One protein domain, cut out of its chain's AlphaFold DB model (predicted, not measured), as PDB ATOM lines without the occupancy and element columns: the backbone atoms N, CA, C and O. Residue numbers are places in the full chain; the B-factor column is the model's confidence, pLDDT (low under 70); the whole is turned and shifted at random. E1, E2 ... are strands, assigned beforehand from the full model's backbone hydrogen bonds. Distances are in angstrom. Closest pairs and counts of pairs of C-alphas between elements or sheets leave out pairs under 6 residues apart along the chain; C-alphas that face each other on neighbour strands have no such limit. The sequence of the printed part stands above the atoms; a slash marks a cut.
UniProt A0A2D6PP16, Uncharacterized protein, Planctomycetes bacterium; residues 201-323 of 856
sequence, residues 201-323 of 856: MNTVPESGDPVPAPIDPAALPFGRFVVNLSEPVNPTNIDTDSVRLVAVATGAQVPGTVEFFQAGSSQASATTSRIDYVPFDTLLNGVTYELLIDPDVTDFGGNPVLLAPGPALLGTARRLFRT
ATOM      1  N   MET A 201     492.589 225.621 422.526       94.56
ATOM      2  CA  MET A 201     491.142 225.448 422.385       94.56
ATOM      3  C   MET A 201     490.375 226.460 423.234       94.56
ATOM      4  O   MET A 201     489.444 227.106 422.757       94.56
ATOM      5  N   ASN A 202     490.757 226.584 424.504       94.31
ATOM      6  CA  ASN A 202     490.186 227.531 425.452       94.31
ATOM      7  C   ASN A 202     491.181 227.822 426.583       94.31
ATOM      8  O   ASN A 202     492.191 227.127 426.741       94.31
ATOM      9  N   THR A 203     490.864 228.846 427.369       95.06
ATOM     10  CA  THR A 203     491.583 229.175 428.598       95.06
ATOM     11  C   THR A 203     490.604 229.402 429.746       95.06
ATOM     12  O   THR A 203     489.435 229.721 429.514       95.06
ATOM     13  N   VAL A 204     491.075 229.249 430.983       93.88
ATOM     14  CA  VAL A 204     490.344 229.650 432.193       93.88
ATOM     15  C   VAL A 204     491.272 230.523 433.036       93.88
ATOM     16  O   VAL A 204     492.266 229.998 433.529       93.88
ATOM     17  N   PRO A 205     490.975 231.819 433.233       94.00
ATOM     18  CA  PRO A 205     489.840 232.584 432.712       94.00
ATOM     19  C   PRO A 205     489.814 232.648 431.180       94.00
ATOM     20  O   PRO A 205     490.818 232.401 430.508       94.00
ATOM     21  N   GLU A 206     488.643 232.963 430.628       93.94
ATOM     22  CA  GLU A 206     488.490 233.158 429.187       93.94
ATOM     23  C   GLU A 206     489.432 234.271 428.704       93.94
ATOM     24  O   GLU A 206     489.525 235.330 429.327       93.94
ATOM     25  N   SER A 207     490.138 234.019 427.601       93.69
ATOM     26  CA  SER A 207     491.065 234.969 426.986       93.69
ATOM     27  C   SER A 207     490.834 235.083 425.482       93.69
ATOM     28  O   SER A 207     490.495 234.105 424.802       93.69
ATOM     29  N   GLY A 208     491.052 236.280 424.945       90.94
ATOM     30  CA  GLY A 208     490.851 236.565 423.529       90.94
ATOM     31  C   GLY A 208     491.219 237.990 423.138       90.94
ATOM     32  O   GLY A 208     491.589 238.805 423.979       90.94
ATOM     33  N   ASP A 209     491.108 238.267 421.843       89.12
ATOM     34  CA  ASP A 209     491.231 239.599 421.256       89.12
ATOM     35  C   ASP A 209     489.992 239.837 420.361       89.12
ATOM     36  O   ASP A 209     489.840 239.141 419.349       89.12
ATOM     37  N   PRO A 210     489.043 240.720 420.746       90.81
ATOM     38  CA  PRO A 210     489.129 241.689 421.843       90.81
ATOM     39  C   PRO A 210     489.122 241.051 423.243       90.81
ATOM     40  O   PRO A 210     488.567 239.971 423.441       90.81
ATOM     41  N   VAL A 211     489.723 241.758 424.212       93.00
ATOM     42  CA  VAL A 211     489.839 241.319 425.615       93.00
ATOM     43  C   VAL A 211     488.447 241.014 426.201       93.00
ATOM     44  O   VAL A 211     487.570 241.883 426.122       93.00
ATOM     45  N   PRO A 212     488.220 239.829 426.803       93.56
ATOM     46  CA  PRO A 212     486.963 239.491 427.472       93.56
ATOM     47  C   PRO A 212     486.638 240.398 428.671       93.56
ATOM     48  O   PRO A 212     487.423 241.266 429.064       93.56
ATOM     49  N   ALA A 213     485.462 240.192 429.276       93.19
ATOM     50  CA  ALA A 213     485.054 240.936 430.467       93.19
ATOM     51  C   ALA A 213     486.081 240.769 431.608       93.19
ATOM     52  O   ALA A 213     486.552 239.649 431.824       93.19
ATOM     53  N   PRO A 214     486.418 241.845 432.350       93.94
ATOM     54  CA  PRO A 214     487.387 241.753 433.430       93.94
ATOM     55  C   PRO A 214     486.976 240.746 434.505       93.94
ATOM     56  O   PRO A 214     485.807 240.688 434.895       93.94
ATOM     57  N   ILE A 215     487.944 239.984 434.999       93.62
ATOM     58  CA  ILE A 215     487.748 238.985 436.050       93.62
ATOM     59  C   ILE A 215     488.233 239.497 437.404       93.62
ATOM     60  O   ILE A 215     489.170 240.288 437.480       93.62
ATOM     61  N   ASP A 216     487.621 239.035 438.490       89.44
ATOM     62  CA  ASP A 216     488.186 239.233 439.824       89.44
ATOM     63  C   ASP A 216     489.426 238.331 439.982       89.44
ATOM     64  O   ASP A 216     489.282 237.109 439.858       89.44
ATOM     65  N   PRO A 217     490.631 238.876 440.249       85.50
ATOM     66  CA  PRO A 217     491.816 238.067 440.529       85.50
ATOM     67  C   PRO A 217     491.599 237.030 441.631       85.50
ATOM     68  O   PRO A 217     492.115 235.919 441.535       85.50
ATOM     69  N   ALA A 218     490.799 237.359 442.651       82.94
ATOM     70  CA  ALA A 218     490.489 236.449 443.752       82.94
ATOM     71  C   ALA A 218     489.550 235.304 443.332       82.94
ATOM     72  O   ALA A 218     489.461 234.289 444.024       82.94
ATOM     73  N   ALA A 219     488.855 235.445 442.199       81.50
ATOM     74  CA  ALA A 219     487.964 234.428 441.654       81.50
ATOM     75  C   ALA A 219     488.663 233.453 440.692       81.50
ATOM     76  O   ALA A 219     487.999 232.552 440.172       81.50
ATOM     77  N   LEU A 220     489.974 233.600 440.452       83.81
ATOM     78  CA  LEU A 220     490.752 232.627 439.683       83.81
ATOM     79  C   LEU A 220     490.637 231.244 440.343       83.81
ATOM     80  O   LEU A 220     491.101 231.072 441.477       83.81
ATOM     81  N   PRO A 221     490.035 230.237 439.678       76.25
ATOM     82  CA  PRO A 221     489.852 228.919 440.271       76.25
ATOM     83  C   PRO A 221     491.208 228.336 440.656       76.25
ATOM     84  O   PRO A 221     492.033 228.087 439.786       76.25
ATOM     85  N   PHE A 222     491.448 228.131 441.953       73.75
ATOM     86  CA  PHE A 222     492.734 227.654 442.484       73.75
ATOM     87  C   PHE A 222     493.942 228.543 442.134       73.75
ATOM     88  O   PHE A 222     495.057 228.028 442.083       73.75
ATOM     89  N   GLY A 223     493.722 229.836 441.863       84.00
ATOM     90  CA  GLY A 223     494.789 230.797 441.579       84.00
ATOM     91  C   GLY A 223     495.612 230.469 440.334       84.00
ATOM     92  O   GLY A 223     496.799 230.752 440.323       84.00
ATOM     93  N   ARG A 224     495.026 229.833 439.309       92.06
ATOM     94  CA  ARG A 224     495.751 229.413 438.097       92.06
ATOM     95  C   ARG A 224     495.093 229.900 436.809       92.06
ATOM     96  O   ARG A 224     493.871 230.026 436.737       92.06
ATOM     97  N   PHE A 225     495.917 230.107 435.788       94.19
ATOM     98  CA  PHE A 225     495.515 230.340 434.408       94.19
ATOM     99  C   PHE A 225     495.682 229.039 433.612       94.19
ATOM    100  O   PHE A 225     496.797 228.584 433.372       94.19
ATOM    101  N   VAL A 226     494.571 228.415 433.231       95.75
ATOM    102  CA  VAL A 226     494.535 227.117 432.540       95.75
ATOM    103  C   VAL A 226     494.494 227.322 431.031       95.75
ATOM    104  O   VAL A 226     493.687 228.111 430.546       95.75
ATOM    105  N   VAL A 227     495.284 226.555 430.288       96.50
ATOM    106  CA  VAL A 227     495.334 226.513 428.823       96.50
ATOM    107  C   VAL A 227     495.076 225.082 428.370       96.50
ATOM    108  O   VAL A 227     495.880 224.196 428.647       96.50
ATOM    109  N   ASN A 228     493.977 224.834 427.656       96.38
ATOM    110  CA  ASN A 228     493.713 223.514 427.074       96.38
ATOM    111  C   ASN A 228     494.106 223.502 425.593       96.38
ATOM    112  O   ASN A 228     493.679 224.363 424.820       96.38
ATOM    113  N   LEU A 229     494.895 222.506 425.201       96.69
ATOM    114  CA  LEU A 229     495.480 222.356 423.870       96.69
ATOM    115  C   LEU A 229     494.782 221.246 423.089       96.69
ATOM    116  O   LEU A 229     494.391 220.241 423.669       96.69
ATOM    117  N   SER A 230     494.631 221.412 421.778       95.62
ATOM    118  CA  SER A 230     493.852 220.508 420.918       95.62
ATOM    119  C   SER A 230     494.330 219.062 420.889       95.62
ATOM    120  O   SER A 230     493.543 218.181 420.557       95.62
ATOM    121  N   GLU A 231     495.594 218.826 421.222       94.31
ATOM    122  CA  GLU A 231     496.256 217.540 421.062       94.31
ATOM    123  C   GLU A 231     497.435 217.380 422.039       94.31
ATOM    124  O   GLU A 231     497.750 218.325 422.779       94.31
ATOM    125  N   PRO A 232     498.075 216.197 422.089       94.06
ATOM    126  CA  PRO A 232     499.256 215.977 422.905       94.06
ATOM    127  C   PRO A 232     500.458 216.815 422.463       94.06
ATOM    128  O   PRO A 232     500.773 216.897 421.279       94.06
ATOM    129  N   VAL A 233     501.184 217.371 423.432       94.50
ATOM    130  CA  VAL A 233     502.371 218.212 423.200       94.50
ATOM    131  C   VAL A 233     503.614 217.645 423.867       94.50
ATOM    132  O   VAL A 233     503.527 216.911 424.856       94.50
ATOM    133  N   ASN A 234     504.778 217.978 423.313       92.69
ATOM    134  CA  ASN A 234     506.064 217.553 423.841       92.69
ATOM    135  C   ASN A 234     506.422 218.388 425.091       92.69
ATOM    136  O   ASN A 234     506.562 219.606 424.978       92.69
ATOM    137  N   PRO A 235     506.626 217.773 426.272       93.38
ATOM    138  CA  PRO A 235     506.906 218.514 427.502       93.38
ATOM    139  C   PRO A 235     508.309 219.136 427.569       93.38
ATOM    140  O   PRO A 235     508.575 219.890 428.498       93.38
ATOM    141  N   THR A 236     509.221 218.807 426.642       89.50
ATOM    142  CA  THR A 236     510.661 219.135 426.737       89.50
ATOM    143  C   THR A 236     510.941 220.626 426.933       89.50
ATOM    144  O   THR A 236     511.849 220.968 427.683       89.50
ATOM    145  N   ASN A 237     510.142 221.490 426.305       92.12
ATOM    146  CA  ASN A 237     510.319 222.942 426.335       92.12
ATOM    147  C   ASN A 237     509.136 223.646 427.012       92.12
ATOM    148  O   ASN A 237     508.803 224.752 426.615       92.12
ATOM    149  N   ILE A 238     508.430 223.011 427.953       94.69
ATOM    150  CA  ILE A 238     507.312 223.645 428.673       94.69
ATOM    151  C   ILE A 238     507.794 224.080 430.056       94.69
ATOM    152  O   ILE A 238     507.874 223.269 430.979       94.69
ATOM    153  N   ASP A 239     508.096 225.366 430.189       94.12
ATOM    154  CA  ASP A 239     508.534 226.004 431.426       94.12
ATOM    155  C   ASP A 239     508.065 227.470 431.476       94.12
ATOM    156  O   ASP A 239     507.267 227.919 430.651       94.12
ATOM    157  N   THR A 240     508.522 228.218 432.481       90.56
ATOM    158  CA  THR A 240     508.168 229.629 432.677       90.56
ATOM    159  C   THR A 240     508.829 230.580 431.684       90.56
ATOM    160  O   THR A 240     508.430 231.738 431.643       90.56
ATOM    161  N   ASP A 241     509.821 230.150 430.903       91.69
ATOM    162  CA  ASP A 241     510.444 230.982 429.869       91.69
ATOM    163  C   ASP A 241     509.683 230.838 428.541       91.69
ATOM    164  O   ASP A 241     509.481 231.820 427.817       91.69
ATOM    165  N   SER A 242     509.195 229.629 428.250       94.12
ATOM    166  CA  SER A 242     508.448 229.321 427.029       94.12
ATOM    167  C   SER A 242     506.941 229.562 427.142       94.12
ATOM    168  O   SER A 242     506.306 229.940 426.157       94.12
ATOM    169  N   VAL A 243     506.351 229.402 428.328       96.06
ATOM    170  CA  VAL A 243     504.944 229.715 428.606       96.06
ATOM    171  C   VAL A 243     504.892 230.818 429.647       96.06
ATOM    172  O   VAL A 243     505.119 230.590 430.831       96.06
ATOM    173  N   ARG A 244     504.576 232.032 429.198       95.06
ATOM    174  CA  ARG A 244     504.645 233.248 430.010       95.06
ATOM    175  C   ARG A 244     503.295 233.918 430.118       95.06
ATOM    176  O   ARG A 244     502.544 233.996 429.146       95.06
ATOM    177  N   LEU A 245     503.039 234.494 431.284       95.00
ATOM    178  CA  LEU A 245     501.983 235.469 431.474       95.00
ATOM    179  C   LEU A 245     502.622 236.838 431.700       95.00
ATOM    180  O   LEU A 245     503.419 236.981 432.618       95.00
ATOM    181  N   VAL A 246     502.307 237.835 430.874       94.25
ATOM    182  CA  VAL A 246     502.939 239.167 430.944       94.25
ATOM    183  C   VAL A 246     501.902 240.271 431.106       94.25
ATOM    184  O   VAL A 246     500.841 240.230 430.485       94.25
ATOM    185  N   ALA A 247     502.192 241.275 431.933       92.56
ATOM    186  CA  ALA A 247     501.397 242.494 432.012       92.56
ATOM    187  C   ALA A 247     501.630 243.331 430.746       92.56
ATOM    188  O   ALA A 247     502.751 243.738 430.456       92.56
ATOM    189  N   VAL A 248     500.575 243.615 429.982       93.62
ATOM    190  CA  VAL A 248     500.692 244.253 428.656       93.62
ATOM    191  C   VAL A 248     501.262 245.672 428.736       93.62
ATOM    192  O   VAL A 248     501.941 246.108 427.811       93.62
ATOM    193  N   ALA A 249     500.978 246.403 429.819       88.62
ATOM    194  CA  ALA A 249     501.405 247.792 429.975       88.62
ATOM    195  C   ALA A 249     502.911 247.926 430.262       88.62
ATOM    196  O   ALA A 249     503.569 248.759 429.646       88.62
ATOM    197  N   THR A 250     503.444 247.102 431.169       83.81
ATOM    198  CA  THR A 250     504.840 247.177 431.635       83.81
ATOM    199  C   THR A 250     505.761 246.186 430.922       83.81
ATOM    200  O   THR A 250     506.977 246.352 430.924       83.81
ATOM    201  N   GLY A 251     505.202 245.137 430.310       84.12
ATOM    202  CA  GLY A 251     505.958 244.002 429.780       84.12
ATOM    203  C   GLY A 251     506.506 243.064 430.861       84.12
ATOM    204  O   GLY A 251     507.176 242.090 430.523       84.12
ATOM    205  N   ALA A 252     506.224 243.332 432.142       80.38
ATOM    206  CA  ALA A 252     506.682 242.507 433.249       80.38
ATOM    207  C   ALA A 252     506.010 241.128 433.206       80.38
ATOM    208  O   ALA A 252     504.788 241.014 433.064       80.38
ATOM    209  N   GLN A 253     506.812 240.072 433.326       88.56
ATOM    210  CA  GLN A 253     506.300 238.717 433.479       88.56
ATOM    211  C   GLN A 253     505.717 238.545 434.880       88.56
ATOM    212  O   GLN A 253     506.366 238.888 435.861       88.56
ATOM    213  N   VAL A 254     504.512 237.984 434.962       89.06
ATOM    214  CA  VAL A 254     503.865 237.595 436.215       89.06
ATOM    215  C   VAL A 254     504.625 236.415 436.802       89.06
ATOM    216  O   VAL A 254     504.619 235.356 436.186       89.06
ATOM    217  N   PRO A 255     505.247 236.522 437.971       83.12
ATOM    218  CA  PRO A 255     506.056 235.434 438.515       83.12
ATOM    219  C   PRO A 255     505.179 234.255 438.955       83.12
ATOM    220  O   PRO A 255     504.095 234.444 439.510       83.12
ATOM    221  N   GLY A 256     505.616 233.030 438.665       88.12
ATOM    222  CA  GLY A 256     504.823 231.829 438.916       88.12
ATOM    223  C   GLY A 256     505.515 230.542 438.485       88.12
ATOM    224  O   GLY A 256     506.702 230.538 438.166       88.12
ATOM    225  N   THR A 257     504.762 229.446 438.461       91.81
ATOM    226  CA  THR A 257     505.192 228.146 437.932       91.81
ATOM    227  C   THR A 257     504.316 227.706 436.768       91.81
ATOM    228  O   THR A 257     503.201 228.192 436.580       91.81
ATOM    229  N   VAL A 258     504.821 226.750 435.989       94.69
ATOM    230  CA  VAL A 258     504.064 226.073 434.937       94.69
ATOM    231  C   VAL A 258     503.890 224.607 435.324       94.69
ATOM    232  O   VAL A 258     504.869 223.903 435.565       94.69
ATOM    233  N   GLU A 259     502.642 224.145 435.395       94.88
ATOM    234  CA  GLU A 259     502.301 222.727 435.531       94.88
ATOM    235  C   GLU A 259     501.802 222.207 434.180       94.88
ATOM    236  O   GLU A 259     500.904 222.786 433.568       94.88
ATOM    237  N   PHE A 260     502.362 221.093 433.714       95.75
ATOM    238  CA  PHE A 260     501.938 220.452 432.475       95.75
ATOM    239  C   PHE A 260     501.213 219.136 432.760       95.75
ATOM    240  O   PHE A 260     501.683 218.297 433.526       95.75
ATOM    241  N   PHE A 261     500.072 218.943 432.103       94.69
ATOM    242  CA  PHE A 261     499.276 217.728 432.167       94.69
ATOM    243  C   PHE A 261     499.085 217.177 430.759       94.69
ATOM    244  O   PHE A 261     498.412 217.767 429.910       94.69
ATOM    245  N   GLN A 262     499.674 216.013 430.521       94.50
ATOM    246  CA  GLN A 262     499.623 215.356 429.225       94.50
ATOM    247  C   GLN A 262     498.239 214.753 428.943       94.50
ATOM    248  O   GLN A 262     497.530 214.340 429.869       94.50
ATOM    249  N   ALA A 263     497.868 214.666 427.664       89.44
ATOM    250  CA  ALA A 263     496.678 213.944 427.224       89.44
ATOM    251  C   ALA A 263     496.631 212.517 427.807       89.44
ATOM    252  O   ALA A 263     497.631 211.798 427.835       89.44
ATOM    253  N   GLY A 264     495.456 212.115 428.293       82.50
ATOM    254  CA  GLY A 264     495.228 210.846 428.989       82.50
ATOM    255  C   GLY A 264     495.466 210.888 430.504       82.50
ATOM    256  O   GLY A 264     495.102 209.933 431.191       82.50
ATOM    257  N   SER A 265     496.022 211.975 431.048       87.38
ATOM    258  CA  SER A 265     496.094 212.193 432.501       87.38
ATOM    259  C   SER A 265     494.720 212.522 433.102       87.38
ATOM    260  O   SER A 265     493.794 212.911 432.396       87.38
ATOM    261  N   SER A 266     494.572 212.408 434.427       87.50
ATOM    262  CA  SER A 266     493.307 212.722 435.117       87.50
ATOM    263  C   SER A 266     492.915 214.205 435.096       87.50
ATOM    264  O   SER A 266     491.762 214.540 435.363       87.50
ATOM    265  N   GLN A 267     493.870 215.094 434.827       91.12
ATOM    266  CA  GLN A 267     493.704 216.547 434.822       91.12
ATOM    267  C   GLN A 267     493.463 217.103 433.413       91.12
ATOM    268  O   GLN A 267     492.989 218.236 433.283       91.12
ATOM    269  N   ALA A 268     493.792 216.312 432.390       90.81
ATOM    270  CA  ALA A 268     493.588 216.605 430.979       90.81
ATOM    271  C   ALA A 268     492.499 215.680 430.395       90.81
ATOM    272  O   ALA A 268     491.916 214.861 431.107       90.81
ATOM    273  N   SER A 269     492.165 215.818 429.109       87.94
ATOM    274  CA  SER A 269     491.239 214.873 428.462       87.94
ATOM    275  C   SER A 269     492.003 213.707 427.835       87.94
ATOM    276  O   SER A 269     493.230 213.720 427.777       87.94
ATOM    277  N   ALA A 270     491.288 212.706 427.317       84.25
ATOM    278  CA  ALA A 270     491.900 211.564 426.638       84.25
ATOM    279  C   ALA A 270     492.761 211.954 425.419       84.25
ATOM    280  O   ALA A 270     493.669 211.210 425.066       84.25
ATOM    281  N   THR A 271     492.485 213.096 424.782       87.62
ATOM    282  CA  THR A 271     493.160 213.514 423.542       87.62
ATOM    283  C   THR A 271     493.755 214.915 423.603       87.62
ATOM    284  O   THR A 271     494.359 215.335 422.631       87.62
ATOM    285  N   THR A 272     493.584 215.657 424.696       93.19
ATOM    286  CA  THR A 272     493.964 217.079 424.777       93.19
ATOM    287  C   THR A 272     494.901 217.281 425.948       93.19
ATOM    288  O   THR A 272     494.603 216.784 427.035       93.19
ATOM    289  N   SER A 273     495.972 218.044 425.763       96.31
ATOM    290  CA  SER A 273     496.865 218.422 426.861       96.31
ATOM    291  C   SER A 273     496.425 219.709 427.541       96.31
ATOM    292  O   SER A 273     495.587 220.458 427.033       96.31
ATOM    293  N   ARG A 274     496.983 219.959 428.721       96.31
ATOM    294  CA  ARG A 274     496.670 221.122 429.543       96.31
ATOM    295  C   ARG A 274     497.944 221.707 430.140       96.31
ATOM    296  O   ARG A 274     498.779 220.969 430.650       96.31
ATOM    297  N   ILE A 275     498.067 223.027 430.088       97.19
ATOM    298  CA  ILE A 275     499.120 223.793 430.755       97.19
ATOM    299  C   ILE A 275     498.449 224.709 431.775       97.19
ATOM    300  O   ILE A 275     497.536 225.451 431.420       97.19
ATOM    301  N   ASP A 276     498.903 224.679 433.021       96.31
ATOM    302  CA  ASP A 276     498.478 225.613 434.058       96.31
ATOM    303  C   ASP A 276     499.632 226.563 434.376       96.31
ATOM    304  O   ASP A 276     500.697 226.124 434.799       96.31
ATOM    305  N   TYR A 277     499.412 227.864 434.210       95.75
ATOM    306  CA  TYR A 277     500.287 228.890 434.768       95.75
ATOM    307  C   TYR A 277     499.779 229.252 436.163       95.75
ATOM    308  O   TYR A 277     498.626 229.666 436.309       95.75
ATOM    309  N   VAL A 278     500.608 229.094 437.190       93.38
ATOM    310  CA  VAL A 278     500.248 229.334 438.593       93.38
ATOM    311  C   VAL A 278     501.068 230.514 439.115       93.38
ATOM    312  O   VAL A 278     502.228 230.325 439.485       93.38
ATOM    313  N   PRO A 279     500.510 231.737 439.128       90.00
ATOM    314  CA  PRO A 279     501.141 232.882 439.772       90.00
ATOM    315  C   PRO A 279     501.484 232.593 441.240       90.00
ATOM    316  O   PRO A 279     500.704 231.946 441.942       90.00
ATOM    317  N   PHE A 280     502.631 233.085 441.713       81.56
ATOM    318  CA  PHE A 280     502.989 232.982 443.136       81.56
ATOM    319  C   PHE A 280     502.091 233.844 444.022       81.56
ATOM    320  O   PHE A 280     501.754 233.450 445.138       81.56
ATOM    321  N   ASP A 281     501.664 234.980 443.482       79.25
ATOM    322  CA  ASP A 281     500.816 235.955 444.144       79.25
ATOM    323  C   ASP A 281     499.519 236.178 443.350       79.25
ATOM    324  O   ASP A 281     499.367 235.767 442.199       79.25
ATOM    325  N   THR A 282     498.535 236.831 443.970       84.12
ATOM    326  CA  THR A 282     497.290 237.198 443.264       84.12
ATOM    327  C   THR A 282     497.611 238.113 442.073       84.12
ATOM    328  O   THR A 282     498.540 238.902 442.139       84.12
ATOM    329  N   LEU A 283     496.869 238.066 440.970       88.00
ATOM    330  CA  LEU A 283     497.131 239.016 439.880       88.00
ATOM    331  C   LEU A 283     496.832 240.462 440.314       88.00
ATOM    332  O   LEU A 283     495.908 240.702 441.095       88.00
ATOM    333  N   LEU A 284     497.589 241.424 439.781       86.00
ATOM    334  CA  LEU A 284     497.346 242.851 439.993       86.00
ATOM    335  C   LEU A 284     495.961 243.223 439.473       86.00
ATOM    336  O   LEU A 284     495.481 242.697 438.466       86.00
ATOM    337  N   ASN A 285     495.319 244.156 440.164       86.75
ATOM    338  CA  ASN A 285     493.988 244.633 439.820       86.75
ATOM    339  C   ASN A 285     494.052 245.630 438.656       86.75
ATOM    340  O   ASN A 285     494.992 246.409 438.552       86.75
ATOM    341  N   GLY A 286     493.047 245.618 437.785       89.19
ATOM    342  CA  GLY A 286     492.933 246.532 436.650       89.19
ATOM    343  C   GLY A 286     493.867 246.267 435.470       89.19
ATOM    344  O   GLY A 286     493.721 246.895 434.414       89.19
ATOM    345  N   VAL A 287     494.794 245.321 435.610       92.19
ATOM    346  CA  VAL A 287     495.847 245.027 434.638       92.19
ATOM    347  C   VAL A 287     495.331 244.103 433.537       92.19
ATOM    348  O   VAL A 287     494.559 243.172 433.766       92.19
ATOM    349  N   THR A 288     495.754 244.381 432.303       95.69
ATOM    350  CA  THR A 288     495.574 243.460 431.174       95.69
ATOM    351  C   THR A 288     496.809 242.588 431.044       95.69
ATOM    352  O   THR A 288     497.922 243.104 430.942       95.69
ATOM    353  N   TYR A 289     496.592 241.281 431.017       96.19
ATOM    354  CA  TYR A 289     497.622 240.270 430.873       96.19
ATOM    355  C   TYR A 289     497.530 239.583 429.515       96.19
ATOM    356  O   TYR A 289     496.444 239.449 428.950       96.19
ATOM    357  N   GLU A 290     498.673 239.133 429.011       96.38
ATOM    358  CA  GLU A 290     498.804 238.356 427.784       96.38
ATOM    359  C   GLU A 290     499.486 237.020 428.074       96.38
ATOM    360  O   GLU A 290     500.542 236.980 428.704       96.38
ATOM    361  N   LEU A 291     498.880 235.929 427.601       95.31
ATOM    362  CA  LEU A 291     499.530 234.626 427.528       95.31
ATOM    363  C   LEU A 291     500.402 234.575 426.271       95.31
ATOM    364  O   LEU A 291     499.899 234.703 425.151       95.31
ATOM    365  N   LEU A 292     501.687 234.307 426.468       95.25
ATOM    366  CA  LEU A 292     502.657 234.044 425.415       95.25
ATOM    367  C   LEU A 292     503.084 232.577 425.487       95.25
ATOM    368  O   LEU A 292     503.485 232.100 426.545       95.25
ATOM    369  N   ILE A 293     503.005 231.880 424.356       95.19
ATOM    370  CA  ILE A 293     503.558 230.535 424.175       95.19
ATOM    371  C   ILE A 293     504.620 230.647 423.084       95.19
ATOM    372  O   ILE A 293     504.317 231.089 421.972       95.19
ATOM    373  N   ASP A 294     505.860 230.320 423.426       94.38
ATOM    374  CA  ASP A 294     506.999 230.360 422.518       94.38
ATOM    375  C   ASP A 294     506.843 229.303 421.403       94.38
ATOM    376  O   ASP A 294     506.358 228.201 421.677       94.38
ATOM    377  N   PRO A 295     507.242 229.601 420.151       92.56
ATOM    378  CA  PRO A 295     507.287 228.619 419.068       92.56
ATOM    379  C   PRO A 295     508.040 227.318 419.384       92.56
ATOM    380  O   PRO A 295     507.760 226.304 418.744       92.56
ATOM    381  N   ASP A 296     508.963 227.322 420.348       93.44
ATOM    382  CA  ASP A 296     509.689 226.121 420.779       93.44
ATOM    383  C   ASP A 296     508.819 225.132 421.579       93.44
ATOM    384  O   ASP A 296     509.212 223.974 421.777       93.44
ATOM    385  N   VAL A 297     507.621 225.545 422.011       94.69
ATOM    386  CA  VAL A 297     506.593 224.631 422.514       94.69
ATOM    387  C   VAL A 297     505.926 223.955 421.319       94.69
ATOM    388  O   VAL A 297     505.072 224.539 420.647       94.69
ATOM    389  N   THR A 298     506.310 222.706 421.059       94.62
ATOM    390  CA  THR A 298     505.828 221.938 419.906       94.62
ATOM    391  C   THR A 298     504.988 220.730 420.302       94.62
ATOM    392  O   THR A 298     505.084 220.190 421.409       94.62
ATOM    393  N   ASP A 299     504.198 220.236 419.355       93.31
ATOM    394  CA  ASP A 299     503.663 218.876 419.413       93.31
ATOM    395  C   ASP A 299     504.756 217.811 419.182       93.31
ATOM    396  O   ASP A 299     505.950 218.108 419.042       93.31
ATOM    397  N   PHE A 300     504.352 216.539 419.167       90.44
ATOM    398  CA  PHE A 300     505.250 215.418 418.876       90.44
ATOM    399  C   PHE A 300     505.664 215.322 417.394       90.44
ATOM    400  O   PHE A 300     506.636 214.632 417.090       90.44
ATOM    401  N   GLY A 301     504.969 216.016 416.487       89.81
ATOM    402  CA  GLY A 301     505.365 216.203 415.087       89.81
ATOM    403  C   GLY A 301     506.414 217.299 414.882       89.81
ATOM    404  O   GLY A 301     507.009 217.383 413.807       89.81
ATOM    405  N   GLY A 302     506.677 218.103 415.918       91.25
ATOM    406  CA  GLY A 302     507.579 219.248 415.874       91.25
ATOM    407  C   GLY A 302     506.925 220.518 415.331       91.25
ATOM    408  O   GLY A 302     507.643 221.463 415.004       91.25
ATOM    409  N   ASN A 303     505.593 220.569 415.215       92.44
ATOM    410  CA  ASN A 303     504.907 221.793 414.821       92.44
ATOM    411  C   ASN A 303     504.666 222.680 416.061       92.44
ATOM    412  O   ASN A 303     504.325 222.166 417.129       92.44
ATOM    413  N   PRO A 304     504.829 224.011 415.950       93.94
ATOM    414  CA  PRO A 304     504.652 224.926 417.076       93.94
ATOM    415  C   PRO A 304     503.182 225.010 417.500       93.94
ATOM    416  O   PRO A 304     502.291 224.980 416.644       93.94
ATOM    417  N   VAL A 305     502.933 225.192 418.800       94.06
ATOM    418  CA  VAL A 305     501.590 225.454 419.335       94.06
ATOM    419  C   VAL A 305     501.073 226.806 418.834       94.06
ATOM    420  O   VAL A 305     501.709 227.846 418.992       94.06
ATOM    421  N   LEU A 306     499.870 226.813 418.264       92.19
ATOM    422  CA  LEU A 306     499.177 228.011 417.799       92.19
ATOM    423  C   LEU A 306     498.202 228.538 418.854       92.19
ATOM    424  O   LEU A 306     497.512 227.793 419.549       92.19
ATOM    425  N   LEU A 307     498.037 229.856 418.926       91.25
ATOM    426  CA  LEU A 307     497.067 230.457 419.845       91.25
ATOM    427  C   LEU A 307     495.608 230.318 419.371       91.25
ATOM    428  O   LEU A 307     494.702 230.581 420.157       91.25
ATOM    429  N   ALA A 308     495.347 229.895 418.128       86.31
ATOM    430  CA  ALA A 308     494.007 229.679 417.575       86.31
ATOM    431  C   ALA A 308     494.017 228.609 416.457       86.31
ATOM    432  O   ALA A 308     495.053 228.421 415.819       86.31
ATOM    433  N   PRO A 309     492.884 227.927 416.185       82.94
ATOM    434  CA  PRO A 309     492.797 226.945 415.104       82.94
ATOM    435  C   PRO A 309     492.872 227.575 413.702       82.94
ATOM    436  O   PRO A 309     492.197 228.567 413.421       82.94
ATOM    437  N   GLY A 310     493.598 226.918 412.788       71.56
ATOM    438  CA  GLY A 310     493.563 227.163 411.338       71.56
ATOM    439  C   GLY A 310     494.842 227.774 410.732       71.56
ATOM    440  O   GLY A 310     495.678 228.321 411.447       71.56
ATOM    441  N   PRO A 311     495.016 227.693 409.394       57.53
ATOM    442  CA  PRO A 311     496.149 228.284 408.686       57.53
ATOM    443  C   PRO A 311     495.986 229.810 408.649       57.53
ATOM    444  O   PRO A 311     495.314 230.343 407.774       57.53
ATOM    445  N   ALA A 312     496.540 230.480 409.660       49.88
ATOM    446  CA  ALA A 312     496.735 231.923 409.804       49.88
ATOM    447  C   ALA A 312     495.990 232.831 408.795       49.88
ATOM    448  O   ALA A 312     496.480 233.118 407.701       49.88
ATOM    449  N   LEU A 313     494.892 233.455 409.237       47.84
ATOM    450  CA  LEU A 313     494.780 234.887 408.968       47.84
ATOM    451  C   LEU A 313     495.907 235.535 409.777       47.84
ATOM    452  O   LEU A 313     495.919 235.460 411.002       47.84
ATOM    453  N   LEU A 314     496.893 236.074 409.064       44.12
ATOM    454  CA  LEU A 314     498.067 236.781 409.574       44.12
ATOM    455  C   LEU A 314     497.658 238.005 410.412       44.12
ATOM    456  O   LEU A 314     497.688 239.140 409.941       44.12
ATOM    457  N   GLY A 315     497.261 237.760 411.656       44.50
ATOM    458  CA  GLY A 315     496.937 238.765 412.654       44.50
ATOM    459  C   GLY A 315     496.857 238.105 414.021       44.50
ATOM    460  O   GLY A 315     495.844 237.500 414.342       44.50
ATOM    461  N   THR A 316     497.963 238.170 414.770       53.38
ATOM    462  CA  THR A 316     498.007 238.270 416.240       53.38
ATOM    463  C   THR A 316     496.768 237.732 416.967       53.38
ATOM    464  O   THR A 316     495.990 238.512 417.511       53.38
ATOM    465  N   ALA A 317     496.556 236.413 416.993       70.44
ATOM    466  CA  ALA A 317     495.554 235.822 417.879       70.44
ATOM    467  C   ALA A 317     496.086 235.902 419.316       70.44
ATOM    468  O   ALA A 317     496.580 234.922 419.863       70.44
ATOM    469  N   ARG A 318     496.082 237.108 419.888       89.75
ATOM    470  CA  ARG A 318     496.565 237.373 421.239       89.75
ATOM    471  C   ARG A 318     495.598 236.744 422.225       89.75
ATOM    472  O   ARG A 318     494.379 236.771 422.038       89.75
ATOM    473  N   ARG A 319     496.140 236.172 423.293       93.19
ATOM    474  CA  ARG A 319     495.350 235.609 424.387       93.19
ATOM    475  C   ARG A 319     495.409 236.573 425.554       93.19
ATOM    476  O   ARG A 319     496.269 236.465 426.419       93.19
ATOM    477  N   LEU A 320     494.507 237.551 425.517       95.06
ATOM    478  CA  LEU A 320     494.429 238.621 426.503       95.06
ATOM    479  C   LEU A 320     493.296 238.369 427.491       95.06
ATOM    480  O   LEU A 320     492.213 237.937 427.096       95.06
ATOM    481  N   PHE A 321     493.514 238.710 428.754       94.94
ATOM    482  CA  PHE A 321     492.444 238.886 429.735       94.94
ATOM    483  C   PHE A 321     492.763 240.083 430.630       94.94
ATOM    484  O   PHE A 321     493.909 240.517 430.720       94.94
ATOM    485  N   ARG A 322     491.746 240.639 431.286       94.81
ATOM    486  CA  ARG A 322     491.902 241.785 432.184       94.81
ATOM    487  C   ARG A 322     491.361 241.452 433.565       94.81
ATOM    488  O   ARG A 322     490.395 240.703 433.684       94.81
ATOM    489  N   THR A 323     491.965 242.014 434.598       93.38
ATOM    490  CA  THR A 323     491.460 241.947 435.969       93.38
ATOM    491  C   THR A 323     490.595 243.169 436.294       93.38
ATOM    492  O   THR A 323     490.755 244.232 435.692       93.38
TER     493      THR A 323
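What this domain is: This is residues 201 to 323 of the 856 residues of an uncharacterized protein of Planctomycetes bacterium (UniProt A0A2D6PP16). With little regular structure, two small antiparallel sheets, E1-E2-E5-E4 and E3-E6-E7, stand face to face, a sandwich amid long loops. Find 123 residues with seven named strands, E1 to E7, and no named helix: all strand, with 36 residues in named strands. The whole is compact, with a radius of gyration of the C-alphas of 13.9 A and spans of 39 by 34 by 23 A.

Where its parts are: Find E1, residues 201 to 204, from C-alpha 201 at (491.142, 225.448, 422.385). E2 runs 225 to 229, E3 243 to 247, E4 256 to 261, E5 274 to 279, E6 288 to 293 over 16.7 A, and E7 319 to 322, to C-alpha 322 at (491.902, 241.785, 432.184).

How they stand to each other: Look between E2 and E5: N 225 and O 277 are within hydrogen-bond range at 2.8 A. The closest C-alphas of E3 and E5, Leu 245 and Tyr 277, are 7.6 A apart.

The domain as a whole: The printed part has no cut, a long link from E6 to E7, and pLDDT under 70 at residues 311 to 316.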